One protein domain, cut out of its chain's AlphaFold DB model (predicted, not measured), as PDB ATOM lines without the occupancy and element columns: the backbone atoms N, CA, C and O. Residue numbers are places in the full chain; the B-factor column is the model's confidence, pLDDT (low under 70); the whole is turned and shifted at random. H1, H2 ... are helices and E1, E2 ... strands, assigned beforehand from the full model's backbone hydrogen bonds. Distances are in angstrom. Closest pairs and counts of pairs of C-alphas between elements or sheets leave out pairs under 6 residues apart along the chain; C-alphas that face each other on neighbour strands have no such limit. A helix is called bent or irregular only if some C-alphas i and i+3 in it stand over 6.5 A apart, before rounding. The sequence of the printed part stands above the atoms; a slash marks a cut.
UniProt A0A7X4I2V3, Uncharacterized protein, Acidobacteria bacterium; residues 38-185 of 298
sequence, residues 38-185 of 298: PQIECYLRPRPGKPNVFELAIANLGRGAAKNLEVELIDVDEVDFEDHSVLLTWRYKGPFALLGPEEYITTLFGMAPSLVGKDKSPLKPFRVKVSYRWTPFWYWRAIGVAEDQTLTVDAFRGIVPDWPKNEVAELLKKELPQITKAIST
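AT A GLANCE: This is residues 38 to 185 of the 298 residues of an uncharacterized protein of Acidobacteria bacterium (UniProt A0A7X4I2V3). Two strongly twisted antiparallel sheets stand face to face as a sandwich, their strands crossed at 33 degrees; one has four strands in the order E4, E3, E6, E7, the other three in the order E1, E2, E5. The hairpin E6 and E7 reaches toward one end of the long axis, and the bent helix H3 lies at the other end, grazing the smaller sheet. The printed part has 148 residues with three named helices and seven named strands, in the order E1, E2, E3, H1, E4, E5, H2, E6, E7, H3; the class is mixed, helices and strands. The whole is compact, with a radius of gyration of the C-alphas of 16.8 A, yet elongated, spanning 57 by 31 by 26 A.

IN THESE COORDINATES: Find C-alpha 40 at (-24.986, 15.533, -28.754); from there E1 runs through residues 40 to 47, 19.6 A, and bends by 61 degrees at residue 44. E2, residues 50 to 60, covers 23.1 A and bends by 96 degrees at residue 53. E3, residues 66 to 74, covers 20.7 A and bends by 58 degrees at residue 69. Next come H1, residues 78 to 83, E4, residues 96 to 99, E5, residues 104 to 111, 20.2 A, and H2, residues 112 to 116. E6, residues 126 to 134, covers 25.9 A; E7, residues 143 to 151, covers 25.2 A and ends at C-alpha 151, (-36.250, 16.715, -36.653). H3, residues 165 to 184, was assigned as one helix by its hydrogen bonds, but is bent, with C-alphas 174 and 177 6.7 A apart; its arms are H3a, residues 165 to 174, and H3b, residues 177 to 184, at a steep tilt of 56 degrees.

HOW THE PARTS SIT: Look first at the hairpin E1 and E2, where N 43 and O 57 are 2.9 A apart, within hydrogen-bond range. E2 pairs with E5 through N 56 and O 107, 2.9 A. In the larger sheet the neighbour strands are antiparallel, with these N and O atoms within hydrogen-bond range: N 96 and O 69, 2.8 A, for E4 and E3; N 72 and O 129, 2.9 A, for E3 and E6; and N 130 and O 147, 2.8 A, for the hairpin E6 and E7. Between the sheets, the closest C-alphas of E1 and E7 are those of Tyr 43 and Leu 151, 6.6 A. H2 is on the smaller sheet at a height of 8.4 A, only just over E2, with 3 of its 5 C-alphas falling there. H1 is on neither sheet but near H2. H3a and H3b only graze the smaller sheet, with residues 168 to 172 and 179 to 183. In H1, H2, H3a and H3b every O i to N i+4 pair is within hydrogen-bond range.

THE WHOLE: The two C-alphas farthest apart are those of Trp 138 and Asn 166, 57.6 A. The printed part has no cut; the links H1 to E4 and E7 to H3 are long. Mean pLDDT of the printed part is 77.8, with residues 89 to 96, 117 to 119, 159 to 169, 171 to 172 and 175 to 185 under 70.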
ATOM      1  N   PRO A  38     -17.854  14.228 -26.767       87.38
ATOM      2  CA  PRO A  38     -19.304  14.264 -26.626       87.38
ATOM      3  C   PRO A  38     -19.967  14.150 -28.003       87.38
ATOM      4  O   PRO A  38     -19.471  14.708 -28.986       87.38
ATOM      5  N   GLN A  39     -21.103  13.464 -28.050       87.81
ATOM      6  CA  GLN A  39     -21.941  13.315 -29.240       87.81
ATOM      7  C   GLN A  39     -23.346  13.731 -28.838       87.81
ATOM      8  O   GLN A  39     -24.042  12.983 -28.155       87.81
ATOM      9  N   ILE A  40     -23.718  14.960 -29.184       90.38
ATOM     10  CA  ILE A  40     -24.986  15.533 -28.754       90.38
ATOM     11  C   ILE A  40     -26.019  15.302 -29.840       90.38
ATOM     12  O   ILE A  40     -25.863  15.780 -30.956       90.38
ATOM     13  N   GLU A  41     -27.085  14.595 -29.499       89.31
ATOM     14  CA  GLU A  41     -28.198  14.332 -30.397       89.31
ATOM     15  C   GLU A  41     -29.483  14.904 -29.819       89.31
ATOM     16  O   GLU A  41     -29.809  14.731 -28.642       89.31
ATOM     17  N   CYS A  42     -30.212  15.602 -30.673       90.50
ATOM     18  CA  CYS A  42     -31.542  16.095 -30.423       90.50
ATOM     19  C   CYS A  42     -32.520  15.151 -31.121       90.50
ATOM     20  O   CYS A  42     -32.359  14.849 -32.302       90.50
ATOM     21  N   TYR A  43     -33.526  14.662 -30.406       90.50
ATOM     22  CA  TYR A  43     -34.553  13.808 -30.991       90.50
ATOM     23  C   TYR A  43     -35.880  13.941 -30.255       90.50
ATOM     24  O   TYR A  43     -35.952  14.265 -29.069       90.50
ATOM     25  N   LEU A  44     -36.964  13.674 -30.978       90.44
ATOM     26  CA  LEU A  44     -38.294  13.576 -30.396       90.44
ATOM     27  C   LEU A  44     -38.500  12.171 -29.837       90.44
ATOM     28  O   LEU A  44     -38.055  11.187 -30.426       90.44
ATOM     29  N   ARG A  45     -39.192  12.057 -28.705       87.69
ATOM     30  CA  ARG A  45     -39.580  10.754 -28.159       87.69
ATOM     31  C   ARG A  45     -40.913  10.813 -27.418       87.69
ATOM     32  O   ARG A  45     -41.222  11.838 -26.807       87.69
ATOM     33  N   PRO A  46     -41.681   9.713 -27.389       86.38
ATOM     34  CA  PRO A  46     -42.813   9.593 -26.483       86.38
ATOM     35  C   PRO A  46     -42.337   9.539 -25.025       86.38
ATOM     36  O   PRO A  46     -41.326   8.912 -24.694       86.38
ATOM     37  N   ARG A  47     -43.087  10.173 -24.125       84.81
ATOM     38  CA  ARG A  47     -42.815  10.154 -22.689       84.81
ATOM     39  C   ARG A  47     -43.052   8.743 -22.125       84.81
ATOM     40  O   ARG A  47     -44.113   8.160 -22.373       84.81
ATOM     41  N   PRO A  48     -42.143   8.207 -21.289       76.69
ATOM     42  CA  PRO A  48     -42.365   6.936 -20.604       76.69
ATOM     43  C   PRO A  48     -43.681   6.935 -19.813       76.69
ATOM     44  O   PRO A  48     -43.960   7.857 -19.047       76.69
ATOM     45  N   GLY A  49     -44.519   5.919 -20.030       78.31
ATOM     46  CA  GLY A  49     -45.839   5.793 -19.399       78.31
ATOM     47  C   GLY A  49     -46.926   6.734 -19.942       78.31
ATOM     48  O   GLY A  49     -48.084   6.593 -19.555       78.31
ATOM     49  N   LYS A  50     -46.590   7.668 -20.844       81.69
ATOM     50  CA  LYS A  50     -47.531   8.583 -21.511       81.69
ATOM     51  C   LYS A  50     -47.181   8.700 -23.006       81.69
ATOM     52  O   LYS A  50     -46.635   9.722 -23.422       81.69
ATOM     53  N   PRO A  51     -47.490   7.680 -23.832       77.44
ATOM     54  CA  PRO A  51     -47.091   7.639 -25.247       77.44
ATOM     55  C   PRO A  51     -47.729   8.745 -26.105       77.44
ATOM     56  O   PRO A  51     -47.295   9.001 -27.221       77.44
ATOM     57  N   ASN A  52     -48.753   9.412 -25.576       78.44
ATOM     58  CA  ASN A  52     -49.433  10.546 -26.188       78.44
ATOM     59  C   ASN A  52     -48.725  11.893 -25.960       78.44
ATOM     60  O   ASN A  52     -49.145  12.891 -26.540       78.44
ATOM     61  N   VAL A  53     -47.691  11.945 -25.122       84.25
ATOM     62  CA  VAL A  53     -46.911  13.155 -24.846       84.25
ATOM     63  C   VAL A  53     -45.548  13.002 -25.500       84.25
ATOM     64  O   VAL A  53     -44.824  12.062 -25.189       84.25
ATOM     65  N   PHE A  54     -45.185  13.938 -26.368       87.06
ATOM     66  CA  PHE A  54     -43.856  14.011 -26.957       87.06
ATOM     67  C   PHE A  54     -42.962  14.950 -26.156       87.06
ATOM     68  O   PHE A  54     -43.336  16.075 -25.806       87.06
ATOM     69  N   GLU A  55     -41.759  14.468 -25.882       87.50
ATOM     70  CA  GLU A  55     -40.662  15.231 -25.313       87.50
ATOM     71  C   GLU A  55     -39.598  15.440 -26.394       87.50
ATOM     72  O   GLU A  55     -39.286  14.524 -27.160       87.50
ATOM     73  N   LEU A  56     -39.029  16.641 -26.436       89.06
ATOM     74  CA  LEU A  56     -37.786  16.909 -27.146       89.06
ATOM     75  C   LEU A  56     -36.647  16.554 -26.196       89.06
ATOM     76  O   LEU A  56     -36.524  17.161 -25.128       89.06
ATOM     77  N   ALA A  57     -35.866  15.546 -26.557       88.44
ATOM     78  CA  ALA A  57     -34.721  15.081 -25.800       88.44
ATOM     79  C   ALA A  57     -33.431  15.592 -26.445       88.44
ATOM     80  O   ALA A  57     -33.243  15.455 -27.648       88.44
ATOM     81  N   ILE A  58     -32.544  16.146 -25.627       89.06
ATOM     82  CA  ILE A  58     -31.169  16.472 -25.990       89.06
ATOM     83  C   ILE A  58     -30.295  15.538 -25.167       89.06
ATOM     84  O   ILE A  58     -30.264  15.648 -23.940       89.06
ATOM     85  N   ALA A  59     -29.652  14.582 -25.821       86.06
ATOM     86  CA  ALA A  59     -28.871  13.543 -25.171       86.06
ATOM     87  C   ALA A  59     -27.412  13.626 -25.590       86.06
ATOM     88  O   ALA A  59     -27.102  13.905 -26.743       86.06
ATOM     89  N   ASN A  60     -26.521  13.323 -24.658       86.38
ATOM     90  CA  ASN A  60     -25.131  13.070 -24.969       86.38
ATOM     91  C   ASN A  60     -24.912  11.563 -25.095       86.38
ATOM     92  O   ASN A  60     -24.785  10.853 -24.101       86.38
ATOM     93  N   LEU A  61     -24.867  11.076 -26.330       84.12
ATOM     94  CA  LEU A  61     -24.555   9.682 -26.648       84.12
ATOM     95  C   LEU A  61     -23.044   9.411 -26.658       84.12
ATOM     96  O   LEU A  61     -22.608   8.275 -26.837       84.12
ATOM     97  N   GLY A  62     -22.239  10.461 -26.487       81.00
ATOM     98  CA  GLY A  62     -20.793  10.370 -26.414       81.00
ATOM     99  C   GLY A  62     -20.299  10.067 -25.006       81.00
ATOM    100  O   GLY A  62     -21.036  10.068 -24.022       81.00
ATOM    101  N   ARG A  63     -18.989   9.845 -24.913       78.25
ATOM    102  CA  ARG A  63     -18.288   9.578 -23.648       78.25
ATOM    103  C   ARG A  63     -17.601  10.811 -23.061       78.25
ATOM    104  O   ARG A  63     -17.133  10.781 -21.927       78.25
ATOM    105  N   GLY A  64     -17.531  11.892 -23.834       82.88
ATOM    106  CA  GLY A  64     -17.078  13.201 -23.372       82.88
ATOM    107  C   GLY A  64     -18.187  14.008 -22.729       82.88
ATOM    108  O   GLY A  64     -19.351  13.778 -23.021       82.88
ATOM    109  N   ALA A  65     -17.839  15.004 -21.919       82.19
ATOM    110  CA  ALA A  65     -18.815  15.970 -21.425       82.19
ATOM    111  C   ALA A  65     -18.931  17.168 -22.381       82.19
ATOM    112  O   ALA A  65     -17.916  17.752 -22.779       82.19
ATOM    113  N   ALA A  66     -20.160  17.557 -22.718       86.25
ATOM    114  CA  ALA A  66     -20.431  18.792 -23.444       86.25
ATOM    115  C   ALA A  66     -20.617  19.939 -22.450       86.25
ATOM    116  O   ALA A  66     -21.393  19.837 -21.505       86.25
ATOM    117  N   LYS A  67     -19.887  21.032 -22.649       86.00
ATOM    118  CA  LYS A  67     -19.943  22.242 -21.825       86.00
ATOM    119  C   LYS A  67     -20.594  23.366 -22.603       86.00
ATOM    120  O   LYS A  67     -20.440  23.436 -23.819       86.00
ATOM    121  N   ASN A  68     -21.231  24.288 -21.899       85.81
ATOM    122  CA  ASN A  68     -21.913  25.435 -22.489       85.81
ATOM    123  C   ASN A  68     -22.816  25.052 -23.673       85.81
ATOM    124  O   ASN A  68     -22.689  25.603 -24.765       85.81
ATOM    125  N   LEU A  69     -23.649  24.034 -23.471       84.88
ATOM    126  CA  LEU A  69     -24.533  23.512 -24.498       84.88
ATOM    127  C   LEU A  69     -25.699  24.487 -24.716       84.88
ATOM    128  O   LEU A  69     -26.494  24.739 -23.818       84.88
ATOM    129  N   GLU A  70     -25.811  25.007 -25.923       85.19
ATOM    130  CA  GLU A  70     -26.882  25.870 -26.399       85.19
ATOM    131  C   GLU A  70     -27.645  25.127 -27.484       85.19
ATOM    132  O   GLU A  70     -27.055  24.448 -28.327       85.19
ATOM    133  N   VAL A  71     -28.966  25.240 -27.462       84.31
ATOM    134  CA  VAL A  71     -29.804  24.655 -28.501       84.31
ATOM    135  C   VAL A  71     -30.754  25.738 -28.998       84.31
ATOM    136  O   VAL A  71     -31.301  26.504 -28.210       84.31
ATOM    137  N   GLU A  72     -30.889  25.838 -30.310       84.56
ATOM    138  CA  GLU A  72     -31.663  26.865 -30.998       84.56
ATOM    139  C   GLU A  72     -32.515  26.186 -32.068       84.56
ATOM    140  O   GLU A  72     -32.023  25.335 -32.810       84.56
ATOM    141  N   LEU A  73     -33.799  26.529 -32.150       84.50
ATOM    142  CA  LEU A  73     -34.615  26.096 -33.280       84.50
ATOM    143  C   LEU A  73     -34.351  27.018 -34.471       84.50
ATOM    144  O   LEU A  73     -34.436  28.235 -34.338       84.50
ATOM    145  N   ILE A  74     -34.060  26.430 -35.626       82.25
ATOM    146  CA  ILE A  74     -33.799  27.140 -36.880       82.25
ATOM    147  C   ILE A  74     -34.825  26.680 -37.914       82.25
ATOM    148  O   ILE A  74     -35.222  25.515 -37.927       82.25
ATOM    149  N   ASP A  75     -35.251  27.592 -38.787       82.31
ATOM    150  CA  ASP A  75     -36.271  27.343 -39.814       82.31
ATOM    151  C   ASP A  75     -37.590  26.809 -39.238       82.31
ATOM    152  O   ASP A  75     -38.146  25.815 -39.709       82.31
ATOM    153  N   VAL A  76     -38.092  27.461 -38.189       84.38
ATOM    154  CA  VAL A  76     -39.407  27.150 -37.629       84.38
ATOM    155  C   VAL A  76     -40.485  27.837 -38.460       84.38
ATOM    156  O   VAL A  76     -40.484  29.058 -38.603       84.38
ATOM    157  N   ASP A  77     -41.427  27.052 -38.979       87.19
ATOM    158  CA  ASP A  77     -42.690  27.572 -39.496       87.19
ATOM    159  C   ASP A  77     -43.619  27.829 -38.301       87.19
ATOM    160  O   ASP A  77     -44.241  26.907 -37.771       87.19
ATOM    161  N   GLU A  78     -43.648  29.076 -37.819       84.06
ATOM    162  CA  GLU A  78     -44.423  29.467 -36.631       84.06
ATOM    163  C   GLU A  78     -45.912  29.147 -36.787       84.06
ATOM    164  O   GLU A  78     -46.545  28.684 -35.839       84.06
ATOM    165  N   VAL A  79     -46.451  29.311 -37.998       85.56
ATOM    166  CA  VAL A  79     -47.854  29.010 -38.302       85.56
ATOM    167  C   VAL A  79     -48.110  27.512 -38.162       85.56
ATOM    168  O   VAL A  79     -49.082  27.110 -37.526       85.56
ATOM    169  N   ASP A  80     -47.211  26.679 -38.693       86.75
ATOM    170  CA  ASP A  80     -47.295  25.222 -38.550       86.75
ATOM    171  C   ASP A  80     -47.182  24.797 -37.074       86.75
ATOM    172  O   ASP A  80     -47.943  23.949 -36.607       86.75
ATOM    173  N   PHE A  81     -46.298  25.427 -36.298       87.81
ATOM    174  CA  PHE A  81     -46.123  25.138 -34.870       87.81
ATOM    175  C   PHE A  81     -47.360  25.501 -34.039       87.81
ATOM    176  O   PHE A  81     -47.769  24.722 -33.168       87.81
ATOM    177  N   GLU A  82     -47.976  26.651 -34.309       82.25
ATOM    178  CA  GLU A  82     -49.234  27.059 -33.679       82.25
ATOM    179  C   GLU A  82     -50.376  26.105 -34.054       82.25
ATOM    180  O   GLU A  82     -51.101  25.623 -33.174       82.25
ATOM    181  N   ASP A  83     -50.481  25.739 -35.334       82.75
ATOM    182  CA  ASP A  83     -51.514  24.838 -35.853       82.75
ATOM    183  C   ASP A  83     -51.469  23.429 -35.248       82.75
ATOM    184  O   ASP A  83     -52.514  22.761 -35.147       82.75
ATOM    185  N   HIS A  84     -50.274  22.993 -34.840       83.81
ATOM    186  CA  HIS A  84     -50.004  21.716 -34.176       83.81
ATOM    187  C   HIS A  84     -49.906  21.849 -32.648       83.81
ATOM    188  O   HIS A  84     -49.624  20.867 -31.955       83.81
ATOM    189  N   SER A  85     -50.186  23.039 -32.099       82.50
ATOM    190  CA  SER A  85     -50.153  23.323 -30.658       82.50
ATOM    191  C   SER A  85     -48.850  22.858 -29.999       82.50
ATOM    192  O   SER A  85     -48.874  22.202 -28.952       82.50
ATOM    193  N   VAL A  86     -47.714  23.152 -30.632       83.06
ATOM    194  CA  VAL A  86     -46.389  22.816 -30.103       83.06
ATOM    195  C   VAL A  86     -46.201  23.540 -28.763       83.06
ATOM    196  O   VAL A  86     -46.209  24.763 -28.671       83.06
ATOM    197  N   LEU A  87     -46.038  22.766 -27.692       76.44
ATOM    198  CA  LEU A  87     -45.872  23.234 -26.314       76.44
ATOM    199  C   LEU A  87     -44.390  23.344 -25.959       76.44
ATOM    200  O   LEU A  87     -43.957  22.872 -24.905       76.44
ATOM    201  N   LEU A  88     -43.600  23.953 -26.841       73.25
ATOM    202  CA  LEU A  88     -42.179  24.128 -26.600       73.25
ATOM    203  C   LEU A  88     -41.965  25.258 -25.592       73.25
ATOM    204  O   LEU A  88     -41.823  26.433 -25.921       73.25
ATOM    205  N   THR A  89     -41.936  24.894 -24.318       57.56
ATOM    206  CA  THR A  89     -41.611  25.835 -23.246       57.56
ATOM    207  C   THR A  89     -40.099  25.924 -23.102       57.56
ATOM    208  O   THR A  89     -39.504  25.351 -22.191       57.56
ATOM    209  N   TRP A  90     -39.447  26.643 -24.016       55.03
ATOM    210  CA  TRP A  90     -38.029  26.961 -23.859       55.03
ATOM    211  C   TRP A  90     -37.852  27.949 -22.703       55.03
ATOM    212  O   TRP A  90     -37.899  29.162 -22.874       55.03
ATOM    213  N   ARG A  91     -37.721  27.434 -21.478       43.81
ATOM    214  CA  ARG A  91     -37.548  28.273 -20.280       43.81
ATOM    215  C   ARG A  91     -36.088  28.528 -19.916       43.81
ATOM    216  O   ARG A  91     -35.835  29.334 -19.030       43.81
ATOM    217  N   TYR A  92     -35.140  27.882 -20.593       48.50
ATOM    218  CA  TYR A  92     -33.714  28.057 -20.327       48.50
ATOM    219  C   TYR A  92     -33.071  28.980 -21.370       48.50
ATOM    220  O   TYR A  92     -32.779  28.562 -22.486       48.50
ATOM    221  N   LYS A  93     -32.890  30.255 -21.006       46.59
ATOM    222  CA  LYS A  93     -32.146  31.259 -21.784       46.59
ATOM    223  C   LYS A  93     -30.687  31.288 -21.318       46.59
ATOM    224  O   LYS A  93     -30.256  32.246 -20.686       46.59
ATOM    225  N   GLY A  94     -29.954  30.210 -21.560       50.19
ATOM    226  CA  GLY A  94     -28.541  30.138 -21.209       50.19
ATOM    227  C   GLY A  94     -27.866  28.880 -21.747       50.19
ATOM    228  O   GLY A  94     -28.551  27.947 -22.167       50.19
ATOM    229  N   PRO A  95     -26.529  28.845 -21.745       56.94
ATOM    230  CA  PRO A  95     -25.770  27.648 -22.060       56.94
ATOM    231  C   PRO A  95     -25.863  26.652 -20.897       56.94
ATOM    232  O   PRO A  95     -25.545  26.988 -19.757       56.94
ATOM    233  N   PHE A  96     -26.276  25.412 -21.160       63.22
ATOM    234  CA  PHE A  96     -26.231  24.346 -20.162       63.22
ATOM    235  C   PHE A  96     -24.766  24.133 -19.786       63.22
ATOM    236  O   PHE A  96     -23.943  23.784 -20.635       63.22
ATOM    237  N   ALA A  97     -24.437  24.376 -18.516       70.69
ATOM    238  CA  ALA A  97     -23.052  24.390 -18.054       70.69
ATOM    239  C   ALA A  97     -22.324  23.071 -18.361       70.69
ATOM    240  O   ALA A  97     -21.158  23.086 -18.763       70.69
ATOM    241  N   LEU A  98     -23.026  21.944 -18.209       77.56
ATOM    242  CA  LEU A  98     -22.489  20.610 -18.429       77.56
ATOM    243  C   LEU A  98     -23.609  19.624 -18.785       77.56
ATOM    244  O   LEU A  98     -24.624  19.579 -18.093       77.56
ATOM    245  N   LEU A  99     -23.391  18.819 -19.822       80.25
ATOM    246  CA  LEU A  99     -24.126  17.588 -20.088       80.25
ATOM    247  C   LEU A  99     -23.122  16.431 -20.080       80.25
ATOM    248  O   LEU A  99     -22.223  16.368 -20.929       80.25
ATOM    249  N   GLY A 100     -23.228  15.565 -19.074       73.94
ATOM    250  CA  GLY A 100     -22.345  14.423 -18.872       73.94
ATOM    251  C   GLY A 100     -22.571  13.301 -19.890       73.94
ATOM    252  O   GLY A 100     -23.494  13.375 -20.703       73.94
ATOM    253  N   PRO A 101     -21.711  12.271 -19.894       72.50
ATOM    254  CA  PRO A 101     -21.886  11.085 -20.731       72.50
ATOM    255  C   PRO A 101     -23.193  10.361 -20.411       72.50
ATOM    256  O   PRO A 101     -23.513  10.187 -19.238       72.50
ATOM    257  N   GLU A 102     -23.928   9.933 -21.438       72.19
ATOM    258  CA  GLU A 102     -25.219   9.222 -21.326       72.19
ATOM    259  C   GLU A 102     -26.335  10.011 -20.614       72.19
ATOM    260  O   GLU A 102     -27.448   9.513 -20.420       72.19
ATOM    261  N   GLU A 103     -26.077  11.270 -20.260       73.19
ATOM    262  CA  GLU A 103     -27.081  12.162 -19.711       73.19
ATOM    263  C   GLU A 103     -27.946  12.744 -20.824       73.19
ATOM    264  O   GLU A 103     -27.514  12.972 -21.959       73.19
ATOM    265  N   TYR A 104     -29.199  13.021 -20.481       82.56
ATOM    266  CA  TYR A 104     -30.122  13.673 -21.389       82.56
ATOM    267  C   TYR A 104     -31.038  14.634 -20.644       82.56
ATOM    268  O   TYR A 104     -31.406  14.434 -19.485       82.56
ATOM    269  N   ILE A 105     -31.444  15.677 -21.353       83.00
ATOM    270  CA  ILE A 105     -32.390  16.681 -20.890       83.00
ATOM    271  C   ILE A 105     -33.620  16.571 -21.775       83.00
ATOM    272  O   ILE A 105     -33.514  16.436 -22.988       83.00
ATOM    273  N   THR A 106     -34.800  16.620 -21.170       82.88
ATOM    274  CA  THR A 106     -36.063  16.578 -21.910       82.88
ATOM    275  C   THR A 106     -36.872  17.824 -21.629       82.88
ATOM    276  O   THR A 106     -37.078  18.160 -20.459       82.88
ATOM    277  N   THR A 107     -37.427  18.429 -22.670       83.19
ATOM    278  CA  THR A 107     -38.497  19.416 -22.541       83.19
ATOM    279  C   THR A 107     -39.782  18.889 -23.160       83.19
ATOM    280  O   THR A 107     -39.757  18.037 -24.050       83.19
ATOM    281  N   LEU A 108     -40.921  19.366 -22.664       84.25
ATOM    282  CA  LEU A 108     -42.203  19.073 -23.291       84.25
ATOM    283  C   LEU A 108     -42.202  19.691 -24.692       84.25
ATOM    284  O   LEU A 108     -41.867  20.862 -24.840       84.25
ATOM    285  N   PHE A 109     -42.560  18.894 -25.697       87.94
ATOM    286  CA  PHE A 109     -42.644  19.356 -27.080       87.94
ATOM    287  C   PHE A 109     -44.095  19.515 -27.522       87.94
ATOM    288  O   PHE A 109     -44.469  20.541 -28.069       87.94
ATOM    289  N   GLY A 110     -44.949  18.533 -27.242       85.94
ATOM    290  CA  GLY A 110     -46.356  18.604 -27.625       85.94
ATOM    291  C   GLY A 110     -47.075  17.281 -27.434       85.94
ATOM    292  O   GLY A 110     -46.536  16.338 -26.855       85.94
ATOM    293  N   MET A 111     -48.312  17.208 -27.914       83.25
ATOM    294  CA  MET A 111     -49.120  15.992 -27.846       83.25
ATOM    295  C   MET A 111     -49.103  15.264 -29.182       83.25
ATOM    296  O   MET A 111     -49.284  15.873 -30.232       83.25
ATOM    297  N   ALA A 112     -48.969  13.946 -29.137       82.56
ATOM    298  CA  ALA A 112     -48.885  13.085 -30.309       82.56
ATOM    299  C   ALA A 112     -49.987  13.330 -31.363       82.56
ATOM    300  O   ALA A 112     -49.646  13.471 -32.536       82.56
ATOM    301  N   PRO A 113     -51.281  13.451 -30.996       77.25
ATOM    302  CA  PRO A 113     -52.343  13.632 -31.988       77.25
ATOM    303  C   PRO A 113     -52.277  14.989 -32.692       77.25
ATOM    304  O   PRO A 113     -52.656  15.096 -33.856       77.25
ATOM    305  N   SER A 114     -51.787  16.012 -31.986       81.88
ATOM    306  CA  SER A 114     -51.612  17.350 -32.539       81.88
ATOM    307  C   SER A 114     -50.400  17.430 -33.455       81.88
ATOM    308  O   SER A 114     -50.443  18.216 -34.381       81.88
ATOM    309  N   LEU A 115     -49.362  16.621 -33.214       84.69
ATOM    310  CA  LEU A 115     -48.098  16.641 -33.955       84.69
ATOM    311  C   LEU A 115     -48.099  15.733 -35.189       84.69
ATOM    312  O   LEU A 115     -47.611  16.119 -36.243       84.69
ATOM    313  N   VAL A 116     -48.615  14.510 -35.055       82.81
ATOM    314  CA  VAL A 116     -48.513  13.475 -36.100       82.81
ATOM    315  C   VAL A 116     -49.671  13.555 -37.097       82.81
ATOM    316  O   VAL A 116     -49.536  13.059 -38.208       82.81
ATOM    317  N   GLY A 117     -50.781  14.205 -36.720       67.69
ATOM    318  CA  GLY A 117     -51.893  14.530 -37.613       67.69
ATOM    319  C   GLY A 117     -52.614  13.307 -38.197       67.69
ATOM    320  O   GLY A 117     -52.145  12.663 -39.131       67.69
ATOM    321  N   LYS A 118     -53.819  12.998 -37.695       64.38
ATOM    322  CA  LYS A 118     -54.716  12.042 -38.378       64.38
ATOM    323  C   LYS A 118     -55.524  12.717 -39.493       64.38
ATOM    324  O   LYS A 118     -55.563  12.219 -40.613       64.38
ATOM    325  N   ASP A 119     -56.121  13.872 -39.181       62.72
ATOM    326  CA  ASP A 119     -56.977  14.655 -40.095       62.72
ATOM    327  C   ASP A 119     -56.291  15.920 -40.643       62.72
ATOM    328  O   ASP A 119     -56.888  16.684 -41.399       62.72
ATOM    329  N   LYS A 120     -55.067  16.192 -40.187       71.94
ATOM    330  CA  LYS A 120     -54.206  17.289 -40.638       71.94
ATOM    331  C   LYS A 120     -52.908  16.678 -41.165       71.94
ATOM    332  O   LYS A 120     -52.559  15.564 -40.777       71.94
ATOM    333  N   SER A 121     -52.214  17.396 -42.042       84.38
ATOM    334  CA  SER A 121     -50.821  17.087 -42.373       84.38
ATOM    335  C   SER A 121     -49.986  16.997 -41.088       84.38
ATOM    336  O   SER A 121     -50.300  17.727 -40.154       84.38
ATOM    337  N   PRO A 122     -48.989  16.098 -41.009       88.69
ATOM    338  CA  PRO A 122     -48.072  16.046 -39.873       88.69
ATOM    339  C   PRO A 122     -47.264  17.343 -39.777       88.69
ATOM    340  O   PRO A 122     -47.083  18.030 -40.789       88.69
ATOM    341  N   LEU A 123     -46.736  17.621 -38.582       89.56
ATOM    342  CA  LEU A 123     -45.822  18.736 -38.350       89.56
ATOM    343  C   LEU A 123     -44.668  18.663 -39.356       89.56
ATOM    344  O   LEU A 123     -44.030  17.613 -39.510       89.56
ATOM    345  N   LYS A 124     -44.389  19.778 -40.028       92.12
ATOM    346  CA  LYS A 124     -43.303  19.849 -41.002       92.12
ATOM    347  C   LYS A 124     -41.955  19.592 -40.320       92.12
ATOM    348  O   LYS A 124     -41.771  19.939 -39.149       92.12
ATOM    349  N   PRO A 125     -40.979  19.013 -41.042       92.56
ATOM    350  CA  PRO A 125     -39.623  18.912 -40.531       92.56
ATOM    351  C   PRO A 125     -39.069  20.294 -40.185       92.56
ATOM    352  O   PRO A 125     -39.237  21.240 -40.952       92.56
ATOM    353  N   PHE A 126     -38.373  20.390 -39.059       90.94
ATOM    354  CA  PHE A 126     -37.749  21.625 -38.585       90.94
ATOM    355  C   PHE A 126     -36.302  21.355 -38.181       90.94
ATOM    356  O   PHE A 126     -35.921  20.204 -37.930       90.94
ATOM    357  N   ARG A 127     -35.469  22.398 -38.146       91.19
ATOM    358  CA  ARG A 127     -34.049  22.260 -37.812       91.19
ATOM    359  C   ARG A 127     -33.776  22.716 -36.389       91.19
ATOM    360  O   ARG A 127     -34.418  23.609 -35.844       91.19
ATOM    361  N   VAL A 128     -32.794  22.075 -35.779       89.81
ATOM    362  CA  VAL A 128     -32.290  22.407 -34.457       89.81
ATOM    363  C   VAL A 128     -30.787  22.536 -34.555       89.81
ATOM    364  O   VAL A 128     -30.107  21.593 -34.948       89.81
ATOM    365  N   LYS A 129     -30.267  23.698 -34.187       91.12
ATOM    366  CA  LYS A 129     -28.837  23.921 -34.061       91.12
ATOM    367  C   LYS A 129     -28.416  23.669 -32.632       91.12
ATOM    368  O   LYS A 129     -28.916  24.290 -31.698       91.12
ATOM    369  N   VAL A 130     -27.470  22.762 -32.481       90.50
ATOM    370  CA  VAL A 130     -26.873  22.385 -31.210       90.50
ATOM    371  C   VAL A 130     -25.455  22.931 -31.200       90.50
ATOM    372  O   VAL A 130     -24.638  22.549 -32.033       90.50
ATOM    373  N   SER A 131     -25.151  23.827 -30.269       90.19
ATOM    374  CA  SER A 131     -23.820  24.410 -30.102       90.19
ATOM    375  C   SER A 131     -23.261  24.031 -28.738       90.19
ATOM    376  O   SER A 131     -23.951  24.140 -27.737       90.19
ATOM    377  N   TYR A 132     -22.018  23.570 -28.662       90.94
ATOM    378  CA  TYR A 132     -21.391  23.211 -27.391       90.94
ATOM    379  C   TYR A 132     -19.876  23.375 -27.445       90.94
ATOM    380  O   TYR A 132     -19.265  23.528 -28.502       90.94
ATOM    381  N   ARG A 133     -19.241  23.336 -26.278       89.62
ATOM    382  CA  ARG A 133     -17.790  23.331 -26.115       89.62
ATOM    383  C   ARG A 133     -17.330  22.025 -25.500       89.62
ATOM    384  O   ARG A 133     -17.962  21.494 -24.593       89.62
ATOM    385  N   TRP A 134     -16.187  21.531 -25.940       88.44
ATOM    386  CA  TRP A 134     -15.551  20.371 -25.327       88.44
ATOM    387  C   TRP A 134     -14.038  20.535 -25.340       88.44
ATOM    388  O   TRP A 134     -13.494  21.298 -26.137       88.44
ATOM    389  N   THR A 135     -13.352  19.867 -24.423       83.25
ATOM    390  CA  THR A 135     -11.895  19.957 -24.302       83.25
ATOM    391  C   THR A 135     -11.313  18.589 -24.641       83.25
ATOM    392  O   THR A 135     -11.503  17.665 -23.849       83.25
ATOM    393  N   PRO A 136     -10.640  18.437 -25.794       82.94
ATOM    394  CA  PRO A 136      -9.942  17.202 -26.121       82.94
ATOM    395  C   PRO A 136      -8.875  16.904 -25.071       82.94
ATOM    396  O   PRO A 136      -8.202  17.816 -24.598       82.94
ATOM    397  N   PHE A 137      -8.657  15.635 -24.735       77.25
ATOM    398  CA  PHE A 137      -7.690  15.277 -23.685       77.25
ATOM    399  C   PHE A 137      -6.240  15.703 -24.024       77.25
ATOM    400  O   PHE A 137      -5.424  15.889 -23.125       77.25
ATOM    401  N   TRP A 138      -5.914  15.860 -25.312       76.00
ATOM    402  CA  TRP A 138      -4.598  16.274 -25.813       76.00
ATOM    403  C   TRP A 138      -4.455  17.794 -25.978       76.00
ATOM    404  O   TRP A 138      -3.369  18.272 -26.310       76.00
ATOM    405  N   TYR A 139      -5.527  18.567 -25.772       77.25
ATOM    406  CA  TYR A 139      -5.537  20.004 -26.019       77.25
ATOM    407  C   TYR A 139      -6.084  20.778 -24.824       77.25
ATOM    408  O   TYR A 139      -7.166  20.527 -24.312       77.25
ATOM    409  N   TRP A 140      -5.333  21.783 -24.389       74.00
ATOM    410  CA  TRP A 140      -5.650  22.568 -23.197       74.00
ATOM    411  C   TRP A 140      -6.757  23.612 -23.412       74.00
ATOM    412  O   TRP A 140      -7.247  24.191 -22.444       74.00
ATOM    413  N   ARG A 141      -7.166  23.877 -24.663       82.25
ATOM    414  CA  ARG A 141      -8.260  24.809 -24.977       82.25
ATOM    415  C   ARG A 141      -9.521  24.056 -25.380       82.25
ATOM    416  O   ARG A 141      -9.466  23.038 -26.062       82.25
ATOM    417  N   ALA A 142     -10.669  24.600 -24.989       82.50
ATOM    418  CA  ALA A 142     -11.953  24.098 -25.452       82.50
ATOM    419  C   ALA A 142     -12.175  24.435 -26.937       82.50
ATOM    420  O   ALA A 142     -11.854  25.535 -27.389       82.50
ATOM    421  N   ILE A 143     -12.757  23.493 -27.669       87.25
ATOM    422  CA  ILE A 143     -13.185  23.629 -29.058       87.25
ATOM    423  C   ILE A 143     -14.702  23.819 -29.060       87.25
ATOM    424  O   ILE A 143     -15.415  23.083 -28.379       87.25
ATOM    425  N   GLY A 144     -15.182  24.818 -29.802       88.88
ATOM    426  CA  GLY A 144     -16.607  25.008 -30.071       88.88
ATOM    427  C   GLY A 144     -17.052  24.140 -31.243       88.88
ATOM    428  O   GLY A 144     -16.384  24.108 -32.274       88.88
ATOM    429  N   VAL A 145     -18.168  23.444 -31.077       90.81
ATOM    430  CA  VAL A 145     -18.824  22.620 -32.092       90.81
ATOM    431  C   VAL A 145     -20.240  23.153 -32.267       90.81
ATOM    432  O   VAL A 145     -20.887  23.489 -31.279       90.81
ATOM    433  N   ALA A 146     -20.696  23.258 -33.512       91.00
ATOM    434  CA  ALA A 146     -22.069  23.601 -33.850       91.00
ATOM    435  C   ALA A 146     -22.556  22.630 -34.925       91.00
ATOM    436  O   ALA A 146     -21.901  22.480 -35.958       91.00
ATOM    437  N   GLU A 147     -23.671  21.962 -34.661       90.69
ATOM    438  CA  GLU A 147     -24.246  20.937 -35.528       90.69
ATOM    439  C   GLU A 147     -25.730  21.227 -35.755       90.69
ATOM    440  O   GLU A 147     -26.477  21.479 -34.808       90.69
ATOM    441  N   ASP A 148     -26.146  21.174 -37.017       92.12
ATOM    442  CA  ASP A 148     -27.542  21.317 -37.415       92.12
ATOM    443  C   ASP A 148     -28.167  19.927 -37.537       92.12
ATOM    444  O   ASP A 148     -27.645  19.052 -38.232       92.12
ATOM    445  N   GLN A 149     -29.306  19.729 -36.881       91.12
ATOM    446  CA  GLN A 149     -30.026  18.462 -36.848       91.12
ATOM    447  C   GLN A 149     -31.465  18.675 -37.305       91.12
ATOM    448  O   GLN A 149     -32.156  19.573 -36.825       91.12
ATOM    449  N   THR A 150     -31.925  17.854 -38.244       92.69
ATOM    450  CA  THR A 150     -33.300  17.916 -38.751       92.69
ATOM    451  C   THR A 150     -34.180  16.962 -37.961       92.69
ATOM    452  O   THR A 150     -33.906  15.764 -37.899       92.69
ATOM    453  N   LEU A 151     -35.262  17.485 -37.393       90.50
ATOM    454  CA  LEU A 151     -36.250  16.715 -36.653       90.50
ATOM    455  C   LEU A 151     -37.512  16.526 -37.485       90.50
ATOM    456  O   LEU A 151     -37.992  17.453 -38.131       90.50
ATOM    457  N   THR A 152     -38.062  15.312 -37.442       90.31
ATOM    458  CA  THR A 152     -39.344  14.970 -38.063       90.31
ATOM    459  C   THR A 152     -40.181  14.112 -37.120       90.31
ATOM    460  O   THR A 152     -39.660  13.302 -36.348       90.31
ATOM    461  N   VAL A 153     -41.497  14.294 -37.192       87.38
ATOM    462  CA  VAL A 153     -42.487  13.474 -36.483       87.38
ATOM    463  C   VAL A 153     -42.926  12.253 -37.298       87.38
ATOM    464  O   VAL A 153     -43.593  11.368 -36.760       87.38
ATOM    465  N   ASP A 154     -42.531  12.166 -38.572       83.75
ATOM    466  CA  ASP A 154     -42.967  11.109 -39.494       83.75
ATOM    467  C   ASP A 154     -42.583   9.709 -39.011       83.75
ATOM    468  O   ASP A 154     -43.340   8.757 -39.197       83.75
ATOM    469  N   ALA A 155     -41.443   9.586 -38.322       81.94
ATOM    470  CA  ALA A 155     -40.973   8.327 -37.744       81.94
ATOM    471  C   ALA A 155     -41.946   7.730 -36.709       81.94
ATOM    472  O   ALA A 155     -41.876   6.540 -36.405       81.94
ATOM    473  N   PHE A 156     -42.868   8.536 -36.174       82.19
ATOM    474  CA  PHE A 156     -43.855   8.111 -35.180       82.19
ATOM    475  C   PHE A 156     -45.231   7.811 -35.777       82.19
ATOM    476  O   PHE A 156     -46.154   7.421 -35.052       82.19
ATOM    477  N   ARG A 157     -45.387   7.958 -37.096       73.88
ATOM    478  CA  ARG A 157     -46.637   7.663 -37.791       73.88
ATOM    479  C   ARG A 157     -46.951   6.168 -37.668       73.88
ATOM    480  O   ARG A 157     -46.188   5.322 -38.114       73.88
ATOM    481  N   GLY A 158     -48.076   5.845 -37.026       71.88
ATOM    482  CA  GLY A 158     -48.519   4.465 -36.775       71.88
ATOM    483  C   GLY A 158     -48.126   3.874 -35.414       71.88
ATOM    484  O   GLY A 158     -48.652   2.830 -35.046       71.88
ATOM    485  N   ILE A 159     -47.261   4.541 -34.638       69.06
ATOM    486  CA  ILE A 159     -46.944   4.149 -33.249       69.06
ATOM    487  C   ILE A 159     -47.959   4.763 -32.266       69.06
ATOM    488  O   ILE A 159     -48.190   4.247 -31.173       69.06
ATOM    489  N   VAL A 160     -48.582   5.872 -32.662       64.75
ATOM    490  CA  VAL A 160     -49.520   6.632 -31.836       64.75
ATOM    491  C   VAL A 160     -50.944   6.082 -32.010       64.75
ATOM    492  O   VAL A 160     -51.423   6.029 -33.143       64.75
ATOM    493  N   PRO A 161     -51.644   5.696 -30.926       61.88
ATOM    494  CA  PRO A 161     -53.030   5.243 -31.008       61.88
ATOM    495  C   PRO A 161     -53.979   6.366 -31.463       61.88
ATOM    496  O   PRO A 161     -53.823   7.525 -31.082       61.88
ATOM    497  N   ASP A 162     -54.985   6.000 -32.260       59.38
ATOM    498  CA  ASP A 162     -55.984   6.909 -32.835       59.38
ATOM    499  C   ASP A 162     -56.875   7.551 -31.761       59.38
ATOM    500  O   ASP A 162     -57.679   6.857 -31.138       59.38
ATOM    501  N   TRP A 163     -56.748   8.865 -31.535       60.31
ATOM    502  CA  TRP A 163     -57.522   9.599 -30.519       60.31
ATOM    503  C   TRP A 163     -58.405  10.690 -31.157       60.31
ATOM    504  O   TRP A 163     -57.923  11.431 -32.019       60.31
ATOM    505  N   PRO A 164     -59.676  10.852 -30.740       63.81
ATOM    506  CA  PRO A 164     -60.530  11.946 -31.201       63.81
ATOM    507  C   PRO A 164     -60.026  13.305 -30.688       63.81
ATOM    508  O   PRO A 164     -59.680  13.438 -29.514       63.81
ATOM    509  N   LYS A 165     -60.055  14.352 -31.529       55.12
ATOM    510  CA  LYS A 165     -59.600  15.723 -31.184       55.12
ATOM    511  C   LYS A 165     -60.176  16.256 -29.863       55.12
ATOM    512  O   LYS A 165     -59.492  16.952 -29.116       55.12
ATOM    513  N   ASN A 166     -61.423  15.909 -29.574       64.44
ATOM    514  CA  ASN A 166     -62.187  16.337 -28.405       64.44
ATOM    515  C   ASN A 166     -61.532  15.823 -27.113       64.44
ATOM    516  O   ASN A 166     -61.354  16.574 -26.158       64.44
ATOM    517  N   GLU A 167     -61.111  14.557 -27.118       63.03
ATOM    518  CA  GLU A 167     -60.460  13.911 -25.977       63.03
ATOM    519  C   GLU A 167     -59.059  14.472 -25.750       63.03
ATOM    520  O   GLU A 167     -58.650  14.656 -24.608       63.03
ATOM    521  N   VAL A 168     -58.341  14.829 -26.819       57.28
ATOM    522  CA  VAL A 168     -57.015  15.462 -26.730       57.28
ATOM    523  C   VAL A 168     -57.109  16.829 -26.065       57.28
ATOM    524  O   VAL A 168     -56.297  17.135 -25.196       57.28
ATOM    525  N   ALA A 169     -58.111  17.635 -26.422       60.91
ATOM    526  CA  ALA A 169     -58.342  18.942 -25.813       60.91
ATOM    527  C   ALA A 169     -58.719  18.834 -24.323       60.91
ATOM    528  O   ALA A 169     -58.242  19.624 -23.504       60.91
ATOM    529  N   GLU A 170     -59.539  17.850 -23.948       71.00
ATOM    530  CA  GLU A 170     -59.880  17.606 -22.543       71.00
ATOM    531  C   GLU A 170     -58.703  17.050 -21.735       71.00
ATOM    532  O   GLU A 170     -58.446  17.508 -20.618       71.00
ATOM    533  N   LEU A 171     -57.927  16.128 -22.309       64.75
ATOM    534  CA  LEU A 171     -56.692  15.637 -21.705       64.75
ATOM    535  C   LEU A 171     -55.651  16.735 -21.571       64.75
ATOM    536  O   LEU A 171     -55.019  16.811 -20.527       64.75
ATOM    537  N   LEU A 172     -55.497  17.615 -22.561       60.19
ATOM    538  CA  LEU A 172     -54.641  18.795 -22.449       60.19
ATOM    539  C   LEU A 172     -55.064  19.630 -21.239       60.19
ATOM    540  O   LEU A 172     -54.245  19.868 -20.358       60.19
ATOM    541  N   LYS A 173     -56.349  19.985 -21.118       72.19
ATOM    542  CA  LYS A 173     -56.856  20.743 -19.959       72.19
ATOM    543  C   LYS A 173     -56.610  20.033 -18.622       72.19
ATOM    544  O   LYS A 173     -56.294  20.694 -17.635       72.19
ATOM    545  N   LYS A 174     -56.731  18.705 -18.581       74.19
ATOM    546  CA  LYS A 174     -56.554  17.891 -17.368       74.19
ATOM    547  C   LYS A 174     -55.086  17.672 -16.990       74.19
ATOM    548  O   LYS A 174     -54.734  17.708 -15.811       74.19
ATOM    549  N   GLU A 175     -54.232  17.423 -17.977       65.06
ATOM    550  CA  GLU A 175     -52.855  16.962 -17.800       65.06
ATOM    551  C   GLU A 175     -51.843  18.108 -17.833       65.06
ATOM    552  O   GLU A 175     -50.852  18.024 -17.110       65.06
ATOM    553  N   LEU A 176     -52.069  19.198 -18.586       62.56
ATOM    554  CA  LEU A 176     -51.154  20.354 -18.608       62.56
ATOM    555  C   LEU A 176     -50.829  20.878 -17.206       62.56
ATOM    556  O   LEU A 176     -49.646  21.091 -16.940       62.56
ATOM    557  N   PRO A 177     -51.797  21.056 -16.283       66.62
ATOM    558  CA  PRO A 177     -51.492  21.505 -14.928       66.62
ATOM    559  C   PRO A 177     -50.580  20.527 -14.178       66.62
ATOM    560  O   PRO A 177     -49.656  20.944 -13.482       66.62
ATOM    561  N   GLN A 178     -50.789  19.219 -14.357       62.47
ATOM    562  CA  GLN A 178     -49.984  18.179 -13.711       62.47
ATOM    563  C   GLN A 178     -48.586  18.078 -14.321       62.47
ATOM    564  O   GLN A 178     -47.606  17.945 -13.596       62.47
ATOM    565  N   ILE A 179     -48.479  18.179 -15.646       52.00
ATOM    566  CA  ILE A 179     -47.212  18.167 -16.378       52.00
ATOM    567  C   ILE A 179     -46.410  19.427 -16.048       52.00
ATOM    568  O   ILE A 179     -45.228  19.316 -15.743       52.00
ATOM    569  N   THR A 180     -47.051  20.596 -16.013       53.53
ATOM    570  CA  THR A 180     -46.424  21.865 -15.606       53.53
ATOM    571  C   THR A 180     -45.903  21.774 -14.174       53.53
ATOM    572  O   THR A 180     -44.757  22.141 -13.921       53.53
ATOM    573  N   LYS A 181     -46.694  21.200 -13.256       55.16
ATOM    574  CA  LYS A 181     -46.285  20.953 -11.866       55.16
ATOM    575  C   LYS A 181     -45.144  19.934 -11.760       55.16
ATOM    576  O   LYS A 181     -44.250  20.104 -10.938       55.16
ATOM    577  N   ALA A 182     -45.150  18.885 -12.582       51.06
ATOM    578  CA  ALA A 182     -44.106  17.857 -12.611       51.06
ATOM    579  C   ALA A 182     -42.786  18.380 -13.204       51.06
ATOM    580  O   ALA A 182     -41.710  18.004 -12.754       51.06
ATOM    581  N   ILE A 183     -42.855  19.266 -14.200       46.62
ATOM    582  CA  ILE A 183     -41.682  19.927 -14.785       46.62
ATOM    583  C   ILE A 183     -41.103  20.944 -13.800       46.62
ATOM    584  O   ILE A 183     -39.890  20.983 -13.625       46.62
ATOM    585  N   SER A 184     -41.945  21.714 -13.099       50.56
ATOM    586  CA  SER A 184     -41.470  22.659 -12.083       50.56
ATOM    587  C   SER A 184     -40.877  21.991 -10.842       50.56
ATOM    588  O   SER A 184     -40.229  22.675 -10.068       50.56
ATOM    589  N   THR A 185     -41.125  20.694 -10.625       44.44
ATOM    590  CA  THR A 185     -40.648  19.938  -9.451       44.44
ATOM    591  C   THR A 185     -39.453  19.035  -9.740       44.44
ATOM    592  O   THR A 185     -38.948  18.407  -8.810       44.44
TER     593      THR A 185